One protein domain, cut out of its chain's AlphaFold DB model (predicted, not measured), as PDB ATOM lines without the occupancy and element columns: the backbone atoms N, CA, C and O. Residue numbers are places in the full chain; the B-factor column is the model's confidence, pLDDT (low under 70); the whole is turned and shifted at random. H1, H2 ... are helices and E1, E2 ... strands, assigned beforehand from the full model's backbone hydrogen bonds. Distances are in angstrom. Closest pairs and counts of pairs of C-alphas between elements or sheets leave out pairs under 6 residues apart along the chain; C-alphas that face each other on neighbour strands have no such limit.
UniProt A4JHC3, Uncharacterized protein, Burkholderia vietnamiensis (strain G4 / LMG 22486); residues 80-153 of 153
ATOM      1  N   ILE A  80     -42.023 -27.963 -25.896       95.56
ATOM      2  CA  ILE A  80     -42.923 -28.827 -25.128       95.56
ATOM      3  C   ILE A  80     -44.375 -28.347 -25.141       95.56
ATOM      4  O   ILE A  80     -45.270 -29.140 -24.881       95.56
ATOM      5  N   PHE A  81     -44.640 -27.076 -25.442       95.75
ATOM      6  CA  PHE A  81     -45.988 -26.509 -25.355       95.75
ATOM      7  C   PHE A  81     -46.186 -25.347 -26.326       95.75
ATOM      8  O   PHE A  81     -45.276 -24.542 -26.540       95.75
ATOM      9  N   GLU A  82     -47.412 -25.217 -26.838       94.25
ATOM     10  CA  GLU A  82     -47.843 -24.088 -27.660       94.25
ATOM     11  C   GLU A  82     -49.242 -23.600 -27.247       94.25
ATOM     12  O   GLU A  82     -50.214 -24.350 -27.271       94.25
ATOM     13  N   SER A  83     -49.362 -22.319 -26.884       86.94
ATOM     14  CA  SER A  83     -50.541 -21.756 -26.198       86.94
ATOM     15  C   SER A  83     -51.817 -21.591 -27.035       86.94
ATOM     16  O   SER A  83     -52.756 -20.934 -26.590       86.94
ATOM     17  N   GLY A  84     -51.843 -22.064 -28.281       84.94
ATOM     18  CA  GLY A  84     -52.783 -21.548 -29.279       84.94
ATOM     19  C   GLY A  84     -52.614 -20.034 -29.499       84.94
ATOM     20  O   GLY A  84     -51.736 -19.388 -28.917       84.94
ATOM     21  N   LYS A  85     -53.427 -19.452 -30.384       88.31
ATOM     22  CA  LYS A  85     -53.407 -18.006 -30.643       88.31
ATOM     23  C   LYS A  85     -54.035 -17.264 -29.462       88.31
ATOM     24  O   LYS A  85     -55.200 -17.476 -29.147       88.31
ATOM     25  N   ILE A  86     -53.248 -16.415 -28.801       86.31
ATOM     26  CA  ILE A  86     -53.685 -15.585 -27.675       86.31
ATOM     27  C   ILE A  86     -53.337 -14.129 -27.982       86.31
ATOM     28  O   ILE A  86     -52.244 -13.827 -28.471       86.31
ATOM     29  N   LYS A  87     -54.259 -13.212 -27.677       86.31
ATOM     30  CA  LYS A  87     -53.968 -11.779 -27.649       86.31
ATOM     31  C   LYS A  87     -53.294 -11.432 -26.322       86.31
ATOM     32  O   LYS A  87     -53.944 -11.428 -25.280       86.31
ATOM     33  N   PHE A  88     -51.989 -11.191 -26.367       86.44
ATOM     34  CA  PHE A  88     -51.232 -10.704 -25.215       86.44
ATOM     35  C   PHE A  88     -51.355  -9.183 -25.103       86.44
ATOM     36  O   PHE A  88     -51.611  -8.496 -26.094       86.44
ATOM     37  N   GLU A  89     -51.190  -8.658 -23.893       80.25
ATOM     38  CA  GLU A  89     -51.152  -7.216 -23.657       80.25
ATOM     39  C   GLU A  89     -50.020  -6.577 -24.479       80.25
ATOM     40  O   GLU A  89     -48.943  -7.150 -24.611       80.25
ATOM     41  N   GLY A  90     -50.292  -5.437 -25.119       76.56
ATOM     42  CA  GLY A  90     -49.341  -4.783 -26.030       76.56
ATOM     43  C   GLY A  90     -49.259  -5.375 -27.446       76.56
ATOM     44  O   GLY A  90     -48.644  -4.757 -28.313       76.56
ATOM     45  N   ASN A  91     -49.923  -6.504 -27.733       80.44
ATOM     46  CA  ASN A  91     -49.971  -7.076 -29.080       80.44
ATOM     47  C   ASN A  91     -51.257  -6.687 -29.830       80.44
ATOM     48  O   ASN A  91     -52.379  -6.946 -29.386       80.44
ATOM     49  N   GLU A  92     -51.101  -6.155 -31.045       80.00
ATOM     50  CA  GLU A  92     -52.230  -5.873 -31.946       80.00
ATOM     51  C   GLU A  92     -52.882  -7.149 -32.498       80.00
ATOM     52  O   GLU A  92     -54.075  -7.164 -32.806       80.00
ATOM     53  N   ARG A  93     -52.104  -8.235 -32.606       85.31
ATOM     54  CA  ARG A  93     -52.516  -9.515 -33.194       85.31
ATOM     55  C   ARG A  93     -52.401 -10.650 -32.189       85.31
ATOM     56  O   ARG A  93     -51.548 -10.637 -31.304       85.31
ATOM     57  N   GLU A  94     -53.230 -11.667 -32.378       88.19
ATOM     58  CA  GLU A  94     -53.082 -12.915 -31.642       88.19
ATOM     59  C   GLU A  94     -51.820 -13.653 -32.093       88.19
ATOM     60  O   GLU A  94     -51.560 -13.815 -33.289       88.19
ATOM     61  N   THR A  95     -51.046 -14.129 -31.125       88.00
ATOM     62  CA  THR A  95     -49.781 -14.832 -31.354       88.00
ATOM     63  C   THR A  95     -49.741 -16.112 -30.533       88.00
ATOM     64  O   THR A  95     -50.389 -16.193 -29.490       88.00
ATOM     65  N   THR A  96     -48.977 -17.107 -30.978       90.62
ATOM     66  CA  THR A  96     -48.697 -18.296 -30.168       90.62
ATOM     67  C   THR A  96     -47.497 -18.054 -29.260       90.62
ATOM     68  O   THR A  96     -46.511 -17.429 -29.652       90.62
ATOM     69  N   PHE A  97     -47.576 -18.557 -28.032       92.50
ATOM     70  CA  PHE A  97     -46.453 -18.610 -27.107       92.50
ATOM     71  C   PHE A  97     -45.947 -20.043 -27.001       92.50
ATOM     72  O   PHE A  97     -46.732 -20.970 -26.797       92.50
ATOM     73  N   LYS A  98     -44.631 -20.208 -27.148       94.31
ATOM     74  CA  LYS A  98     -43.950 -21.504 -27.104       94.31
ATOM     75  C   LYS A  98     -43.112 -21.625 -25.841       94.31
ATOM     76  O   LYS A  98     -42.470 -20.658 -25.416       94.31
ATOM     77  N   VAL A  99     -43.094 -22.821 -25.268       93.81
ATOM     78  CA  VAL A  99     -42.275 -23.149 -24.097       93.81
ATOM     79  C   VAL A  99     -41.341 -24.291 -24.447       93.81
ATOM     80  O   VAL A  99     -41.760 -25.286 -25.029       93.81
ATOM     81  N   TRP A 100     -40.071 -24.142 -24.072       93.56
ATOM     82  CA  TRP A 100     -39.043 -25.149 -24.301       93.56
ATOM     83  C   TRP A 100     -38.704 -25.895 -23.012       93.56
ATOM     84  O   TRP A 100     -38.787 -25.317 -21.928       93.56
ATOM     85  N   ALA A 101     -38.297 -27.157 -23.129       91.56
ATOM     86  CA  ALA A 101     -37.828 -27.937 -21.989       91.56
ATOM     87  C   ALA A 101     -36.658 -27.231 -21.284       91.56
ATOM     88  O   ALA A 101     -35.751 -26.702 -21.931       91.56
ATOM     89  N   GLY A 102     -36.692 -27.206 -19.950       89.19
ATOM     90  CA  GLY A 102     -35.645 -26.590 -19.133       89.19
ATOM     91  C   GLY A 102     -35.612 -25.058 -19.170       89.19
ATOM     92  O   GLY A 102     -34.681 -24.473 -18.621       89.19
ATOM     93  N   ARG A 103     -36.597 -24.391 -19.789       90.44
ATOM     94  CA  ARG A 103     -36.691 -22.927 -19.769       90.44
ATOM     95  C   ARG A 103     -36.896 -22.423 -18.342       90.44
ATOM     96  O   ARG A 103     -37.800 -22.886 -17.648       90.44
ATOM     97  N   ASP A 104     -36.084 -21.462 -17.932       91.31
ATOM     98  CA  ASP A 104     -36.214 -20.782 -16.650       91.31
ATOM     99  C   ASP A 104     -36.876 -19.418 -16.860       91.31
ATOM    100  O   ASP A 104     -36.278 -18.520 -17.437       91.31
ATOM    101  N   PHE A 105     -38.131 -19.270 -16.442       90.81
ATOM    102  CA  PHE A 105     -38.891 -18.042 -16.689       90.81
ATOM    103  C   PHE A 105     -38.440 -16.868 -15.811       90.81
ATOM    104  O   PHE A 105     -38.655 -15.717 -16.191       90.81
ATOM    105  N   ASP A 106     -37.778 -17.129 -14.684       88.31
ATOM    106  CA  ASP A 106     -37.343 -16.073 -13.768       88.31
ATOM    107  C   ASP A 106     -36.133 -15.301 -14.319       88.31
ATOM    108  O   ASP A 106     -35.981 -14.110 -14.044       88.31
ATOM    109  N   SER A 107     -35.316 -15.940 -15.163       89.12
ATOM    110  CA  SER A 107     -34.152 -15.330 -15.827       89.12
ATOM    111  C   SER A 107     -34.440 -14.771 -17.228       89.12
ATOM    112  O   SER A 107     -33.545 -14.242 -17.890       89.12
ATOM    113  N   GLU A 108     -35.685 -14.862 -17.695       90.44
ATOM    114  CA  GLU A 108     -36.088 -14.423 -19.031       90.44
ATOM    115  C   GLU A 108     -36.466 -12.934 -19.092       90.44
ATOM    116  O   GLU A 108     -36.587 -12.229 -18.092       90.44
ATOM    117  N   THR A 109     -36.666 -12.433 -20.313       91.25
ATOM    118  CA  THR A 109     -37.097 -11.043 -20.532       91.25
ATOM    119  C   THR A 109     -38.492 -10.767 -19.953       91.25
ATOM    120  O   THR A 109     -39.330 -11.667 -19.871       91.25
ATOM    121  N   LYS A 110     -38.782  -9.499 -19.620       89.44
ATOM    122  CA  LYS A 110     -40.096  -9.081 -19.087       89.44
ATOM    123  C   LYS A 110     -41.273  -9.505 -19.975       89.44
ATOM    124  O   LYS A 110     -42.245 -10.043 -19.462       89.44
ATOM    125  N   ASP A 111     -41.148  -9.350 -21.293       88.88
ATOM    126  CA  ASP A 111     -42.174  -9.771 -22.263       88.88
ATOM    127  C   ASP A 111     -42.477 -11.278 -22.167       88.88
ATOM    128  O   ASP A 111     -43.630 -11.710 -22.149       88.88
ATOM    129  N   VAL A 112     -41.434 -12.101 -22.037       90.31
ATOM    130  CA  VAL A 112     -41.592 -13.548 -21.849       90.31
ATOM    131  C   VAL A 112     -42.274 -13.854 -20.520       90.31
ATOM    132  O   VAL A 112     -43.152 -14.716 -20.479       90.31
ATOM    133  N   GLN A 113     -41.883 -13.169 -19.447       92.69
ATOM    134  CA  GLN A 113     -42.481 -13.344 -18.124       92.69
ATOM    135  C   GLN A 113     -43.968 -12.981 -18.126       92.69
ATOM    136  O   GLN A 113     -44.777 -13.693 -17.534       92.69
ATOM    137  N   GLU A 114     -44.356 -11.912 -18.818       92.19
ATOM    138  CA  GLU A 114     -45.751 -11.485 -18.957       92.19
ATOM    139  C   GLU A 114     -46.576 -12.491 -19.766       92.19
ATOM    140  O   GLU A 114     -47.636 -12.930 -19.313       92.19
ATOM    141  N   LYS A 115     -46.056 -12.963 -20.904       92.12
ATOM    142  CA  LYS A 115     -46.695 -14.032 -21.690       92.12
ATOM    143  C   LYS A 115     -46.830 -15.326 -20.891       92.12
ATOM    144  O   LYS A 115     -47.873 -15.982 -20.943       92.12
ATOM    145  N   TRP A 116     -45.806 -15.673 -20.111       93.94
ATOM    146  CA  TRP A 116     -45.848 -16.828 -19.225       93.94
ATOM    147  C   TRP A 116     -46.906 -16.679 -18.134       93.94
ATOM    148  O   TRP A 116     -47.658 -17.622 -17.916       93.94
ATOM    149  N   LYS A 117     -47.047 -15.506 -17.500       92.94
ATOM    150  CA  LYS A 117     -48.103 -15.254 -16.501       92.94
ATOM    151  C   LYS A 117     -49.499 -15.532 -17.061       92.94
ATOM    152  O   LYS A 117     -50.296 -16.182 -16.388       92.94
ATOM    153  N   VAL A 118     -49.774 -15.109 -18.297       92.00
ATOM    154  CA  VAL A 118     -51.059 -15.373 -18.974       92.00
ATOM    155  C   VAL A 118     -51.299 -16.875 -19.159       92.00
ATOM    156  O   VAL A 118     -52.406 -17.356 -18.926       92.00
ATOM    157  N   VAL A 119     -50.271 -17.634 -19.547       92.75
ATOM    158  CA  VAL A 119     -50.373 -19.097 -19.686       92.75
ATOM    159  C   VAL A 119     -50.498 -19.783 -18.323       92.75
ATOM    160  O   VAL A 119     -51.371 -20.632 -18.157       92.75
ATOM    161  N   LYS A 120     -49.689 -19.392 -17.331       93.31
ATOM    162  CA  LYS A 120     -49.708 -19.948 -15.969       93.31
ATOM    163  C   LYS A 120     -51.074 -19.748 -15.307       93.31
ATOM    164  O   LYS A 120     -51.562 -20.663 -14.649       93.31
ATOM    165  N   ALA A 121     -51.736 -18.617 -15.563       92.19
ATOM    166  CA  ALA A 121     -53.087 -18.331 -15.077       92.19
ATOM    167  C   ALA A 121     -54.169 -19.284 -15.624       92.19
ATOM    168  O   ALA A 121     -55.194 -19.470 -14.975       92.19
ATOM    169  N   LYS A 122     -53.952 -19.925 -16.784       91.31
ATOM    170  CA  LYS A 122     -54.863 -20.961 -17.312       91.31
ATOM    171  C   LYS A 122     -54.727 -22.304 -16.585       91.31
ATOM    172  O   LYS A 122     -55.571 -23.178 -16.761       91.31
ATOM    173  N   GLY A 123     -53.687 -22.463 -15.769       93.50
ATOM    174  CA  GLY A 123     -53.472 -23.629 -14.924       93.50
ATOM    175  C   GLY A 123     -52.668 -24.753 -15.580       93.50
ATOM    176  O   GLY A 123     -52.461 -24.812 -16.795       93.50
ATOM    177  N   LYS A 124     -52.208 -25.670 -14.726       94.56
ATOM    178  CA  LYS A 124     -51.362 -26.809 -15.102       94.56
ATOM    179  C   LYS A 124     -52.078 -27.791 -16.034       94.56
ATOM    180  O   LYS A 124     -51.471 -28.275 -16.984       94.56
ATOM    181  N   ASP A 125     -53.366 -28.042 -15.815       93.94
ATOM    182  CA  ASP A 125     -54.149 -28.971 -16.646       93.94
ATOM    183  C   ASP A 125     -54.328 -28.446 -18.077       93.94
ATOM    184  O   ASP A 125     -54.227 -29.194 -19.056       93.94
ATOM    185  N   TYR A 126     -54.506 -27.129 -18.221       93.31
ATOM    186  CA  TYR A 126     -54.493 -26.477 -19.528       93.31
ATOM    187  C   TYR A 126     -53.141 -26.669 -20.225       93.31
ATOM    188  O   TYR A 126     -53.095 -27.030 -21.399       93.31
ATOM    189  N   PHE A 127     -52.036 -26.495 -19.498       95.00
ATOM    190  CA  PHE A 127     -50.696 -26.691 -20.046       95.00
ATOM    191  C   PHE A 127     -50.458 -28.133 -20.509       95.00
ATOM    192  O   PHE A 127     -49.993 -28.344 -21.624       95.00
ATOM    193  N   ILE A 128     -50.842 -29.124 -19.694       93.88
ATOM    194  CA  ILE A 128     -50.686 -30.552 -20.017       93.88
ATOM    195  C   ILE A 128     -51.520 -30.940 -21.248       93.88
ATOM    196  O   ILE A 128     -51.039 -31.661 -22.122       93.88
ATOM    197  N   SER A 129     -52.753 -30.435 -21.361       93.62
ATOM    198  CA  SER A 129     -53.619 -30.726 -22.515       93.62
ATOM    199  C   SER A 129     -53.125 -30.117 -23.837       93.62
ATOM    200  O   SER A 129     -53.487 -30.614 -24.901       93.62
ATOM    201  N   HIS A 130     -52.266 -29.095 -23.775       94.81
ATOM    202  CA  HIS A 130     -51.701 -28.389 -24.933       94.81
ATOM    203  C   HIS A 130     -50.207 -28.688 -25.151       94.81
ATOM    204  O   HIS A 130     -49.520 -27.969 -25.884       94.81
ATOM    205  N   LEU A 131     -49.689 -29.755 -24.533       95.38
ATOM    206  CA  LEU A 131     -48.353 -30.253 -24.845       95.38
ATOM    207  C   LEU A 131     -48.274 -30.679 -26.316       95.38
ATOM    208  O   LEU A 131     -49.182 -31.328 -26.851       95.38
ATOM    209  N   THR A 132     -47.153 -30.354 -26.955       94.94
ATOM    210  CA  THR A 132     -46.810 -30.878 -28.284       94.94
ATOM    211  C   THR A 132     -46.580 -32.393 -28.208       94.94
ATOM    212  O   THR A 132     -46.475 -32.963 -27.122       94.94
ATOM    213  N   THR A 133     -46.458 -33.074 -29.350       94.06
ATOM    214  CA  THR A 133     -46.082 -34.502 -29.373       94.06
ATOM    215  C   THR A 133     -44.787 -34.757 -28.591       94.06
ATOM    216  O   THR A 133     -44.720 -35.667 -27.770       94.06
ATOM    217  N   GLU A 134     -43.795 -33.892 -28.787       92.00
ATOM    218  CA  GLU A 134     -42.521 -33.888 -28.062       92.00
ATOM    219  C   GLU A 134     -42.701 -33.600 -26.565       92.00
ATOM    220  O   GLU A 134     -42.111 -34.273 -25.723       92.00
ATOM    221  N   GLY A 135     -43.558 -32.637 -26.219       93.31
ATOM    222  CA  GLY A 135     -43.878 -32.295 -24.837       93.31
ATOM    223  C   GLY A 135     -44.573 -33.420 -24.079       93.31
ATOM    224  O   GLY A 135     -44.290 -33.613 -22.900       93.31
ATOM    225  N   LYS A 136     -45.438 -34.192 -24.749       94.69
ATOM    226  CA  LYS A 136     -46.084 -35.376 -24.166       94.69
ATOM    227  C   LYS A 136     -45.058 -36.454 -23.841       94.69
ATOM    228  O   LYS A 136     -45.009 -36.893 -22.698       94.69
ATOM    229  N   ALA A 137     -44.193 -36.795 -24.798       93.38
ATOM    230  CA  ALA A 137     -43.110 -37.753 -24.574       93.38
ATOM    231  C   ALA A 137     -42.169 -37.291 -23.446       93.38
ATOM    232  O   ALA A 137     -41.783 -38.073 -22.582       93.38
ATOM    233  N   TYR A 138     -41.848 -35.996 -23.399       93.31
ATOM    234  CA  TYR A 138     -41.045 -35.426 -22.320       93.31
ATOM    235  C   TYR A 138     -41.744 -35.527 -20.956       93.31
ATOM    236  O   TYR A 138     -41.111 -35.908 -19.974       93.31
ATOM    237  N   TYR A 139     -43.050 -35.254 -20.883       93.38
ATOM    238  CA  TYR A 139     -43.834 -35.349 -19.646       93.38
ATOM    239  C   TYR A 139     -43.991 -36.780 -19.116       93.38
ATOM    240  O   TYR A 139     -44.300 -36.971 -17.942       93.38
ATOM    241  N   GLU A 140     -43.757 -37.806 -19.931       94.12
ATOM    242  CA  GLU A 140     -43.738 -39.189 -19.448       94.12
ATOM    243  C   GLU A 140     -42.489 -39.491 -18.598       94.12
ATOM    244  O   GLU A 140     -42.550 -40.348 -17.712       94.12
ATOM    245  N   THR A 141     -41.403 -38.729 -18.786       94.81
ATOM    246  CA  THR A 141     -40.151 -38.853 -18.021       94.81
ATOM    247  C   THR A 141     -40.231 -38.197 -16.637       94.81
ATOM    248  O   THR A 141     -40.979 -37.239 -16.421       94.81
ATOM    249  N   ASP A 142     -39.412 -38.667 -15.692       94.56
ATOM    250  CA  ASP A 142     -39.318 -38.061 -14.354       94.56
ATOM    251  C   ASP A 142     -38.785 -36.624 -14.406       94.56
ATOM    252  O   ASP A 142     -39.285 -35.747 -13.697       94.56
ATOM    253  N   GLU A 143     -37.826 -36.357 -15.298       92.81
ATOM    254  CA  GLU A 143     -37.283 -35.017 -15.541       92.81
ATOM    255  C   GLU A 143     -38.376 -34.057 -16.026       92.81
ATOM    256  O   GLU A 143     -38.534 -32.958 -15.485       92.81
ATOM    257  N   GLY A 144     -39.186 -34.480 -17.000       92.75
ATOM    258  CA  GLY A 144     -40.266 -33.661 -17.533       92.75
ATOM    259  C   GLY A 144     -41.371 -33.390 -16.521       92.75
ATOM    260  O   GLY A 144     -41.822 -32.247 -16.407       92.75
ATOM    261  N   LYS A 145     -41.762 -34.387 -15.717       94.75
ATOM    262  CA  LYS A 145     -42.718 -34.190 -14.612       94.75
ATOM    263  C   LYS A 145     -42.179 -33.216 -13.574       94.75
ATOM    264  O   LYS A 145     -42.899 -32.302 -13.176       94.75
ATOM    265  N   ALA A 146     -40.923 -33.382 -13.154       95.25
ATOM    266  CA  ALA A 146     -40.281 -32.496 -12.189       95.25
ATOM    267  C   ALA A 146     -40.206 -31.056 -12.714       95.25
ATOM    268  O   ALA A 146     -40.557 -30.116 -11.999       95.25
ATOM    269  N   TYR A 147     -39.825 -30.881 -13.981       94.50
ATOM    270  CA  TYR A 147     -39.775 -29.574 -14.626       94.50
ATOM    271  C   TYR A 147     -41.157 -28.910 -14.706       94.50
ATOM    272  O   TYR A 147     -41.308 -27.765 -14.280       94.50
ATOM    273  N   ILE A 148     -42.184 -29.623 -15.188       94.25
ATOM    274  CA  ILE A 148     -43.544 -29.070 -15.289       94.25
ATOM    275  C   ILE A 148     -44.112 -28.756 -13.897       94.25
ATOM    276  O   ILE A 148     -44.747 -27.722 -13.712       94.25
ATOM    277  N   ASN A 149     -43.847 -29.590 -12.890       93.38
ATOM    278  CA  ASN A 149     -44.224 -29.280 -11.510       93.38
ATOM    279  C   ASN A 149     -43.534 -28.008 -11.009       93.38
ATOM    280  O   ASN A 149     -44.196 -27.167 -10.413       93.38
ATOM    281  N   LYS A 150     -42.237 -27.836 -11.292       93.81
ATOM    282  CA  LYS A 150     -41.465 -26.661 -10.873       93.81
ATOM    283  C   LYS A 150     -42.017 -25.360 -11.459       93.81
ATOM    284  O   LYS A 150     -42.156 -24.391 -10.729       93.81
ATOM    285  N   ILE A 151     -42.334 -25.314 -12.754       93.50
ATOM    286  CA  ILE A 151     -42.801 -24.065 -13.388       93.50
ATOM    287  C   ILE A 151     -44.217 -23.657 -12.928       93.50
ATOM    288  O   ILE A 151     -44.579 -22.478 -13.006       93.50
ATOM    289  N   PHE A 152     -45.004 -24.613 -12.418       92.94
ATOM    290  CA  PHE A 152     -46.348 -24.393 -11.867       92.94
ATOM    291  C   PHE A 152     -46.418 -24.318 -10.335       92.94
ATOM    292  O   PHE A 152     -47.493 -23.993  -9.830       92.94
ATOM    293  N   ALA A 153     -45.320 -24.581  -9.624       86.94
ATOM    294  CA  ALA A 153     -45.184 -24.271  -8.200       86.94
ATOM    295  C   ALA A 153     -45.211 -22.750  -7.963       86.94
ATOM    296  O   ALA A 153     -45.607 -22.357  -6.847       86.94
TER     297      ALA A 153
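Overview. This is residues 80 to 153 of the 153 residues of an uncharacterized protein of Burkholderia vietnamiensis (strain G4 / LMG 22486) (UniProt A4JHC3). A two-stranded antiparallel hairpin, E1 and E2, has H1 crossing over one face, while H2 and H3 follow toward the hairpin's open end and H4 folds back from there to meet H1 near its last residue. The hairpin's link, residues 87 to 94, makes one end of the long axis, and the corner of H3 and H4 makes the other. The printed part has 74 residues, with two named strands and four named helices in the order E1, E2, H1, H2, H3, H4, and is mixed, helices and strands. It is compact, with a radius of gyration of the C-alphas of 12.1 A, yet elongated in outline, spanning 38 by 24 by 17 A.

Arrangement. E1, residues 80 to 86, and E2, residues 95 to 100, are antiparallel at 166 degrees; N 83 and O 97 are 3.0 A apart and N 95 and O 86 2.9 A, both within hydrogen-bond range. The closest C-alphas of E2 and H1, residues 110 to 121, are those of Phe 97 and Lys 115, 7.1 A apart. For E1 and H2, residues 124 to 129, they are those of Phe 81 and Phe 127, at 7.1 A. For E1 and H3, residues 133 to 140, they are those of Ile 80 and Gly 135, at 3.6 A. H3 and H4, residues 142 to 152, touch only at the corner, about perpendicular at 80 degrees, with C-alphas 138 and 144 closest at 5.2 A. H1 and H4 are close but not clearly touching, C-alphas 120 and 152 being closest at 6.9 A. E1 and H4 are apart. In H1, H2, H3 and H4 every O i to N i+4 pair is within hydrogen-bond range.

Along the chain. E1 begins at C-alpha 80 (-42.923, -28.827, -25.128) and is 17.3 A long; E2 is 16.5 A. H1 is 16.4 A long, H2 8.7 A, H3 11.2 A and H4 15.6 A, ending at C-alpha 152 (-46.348, -24.393, -11.867).

Size, cuts and confidence. The C-alphas farthest apart, of Glu 92 and Asp 142, are 38.9 A apart. The printed part has no cut and no long link, and no printed residue is under 70 in pLDDT.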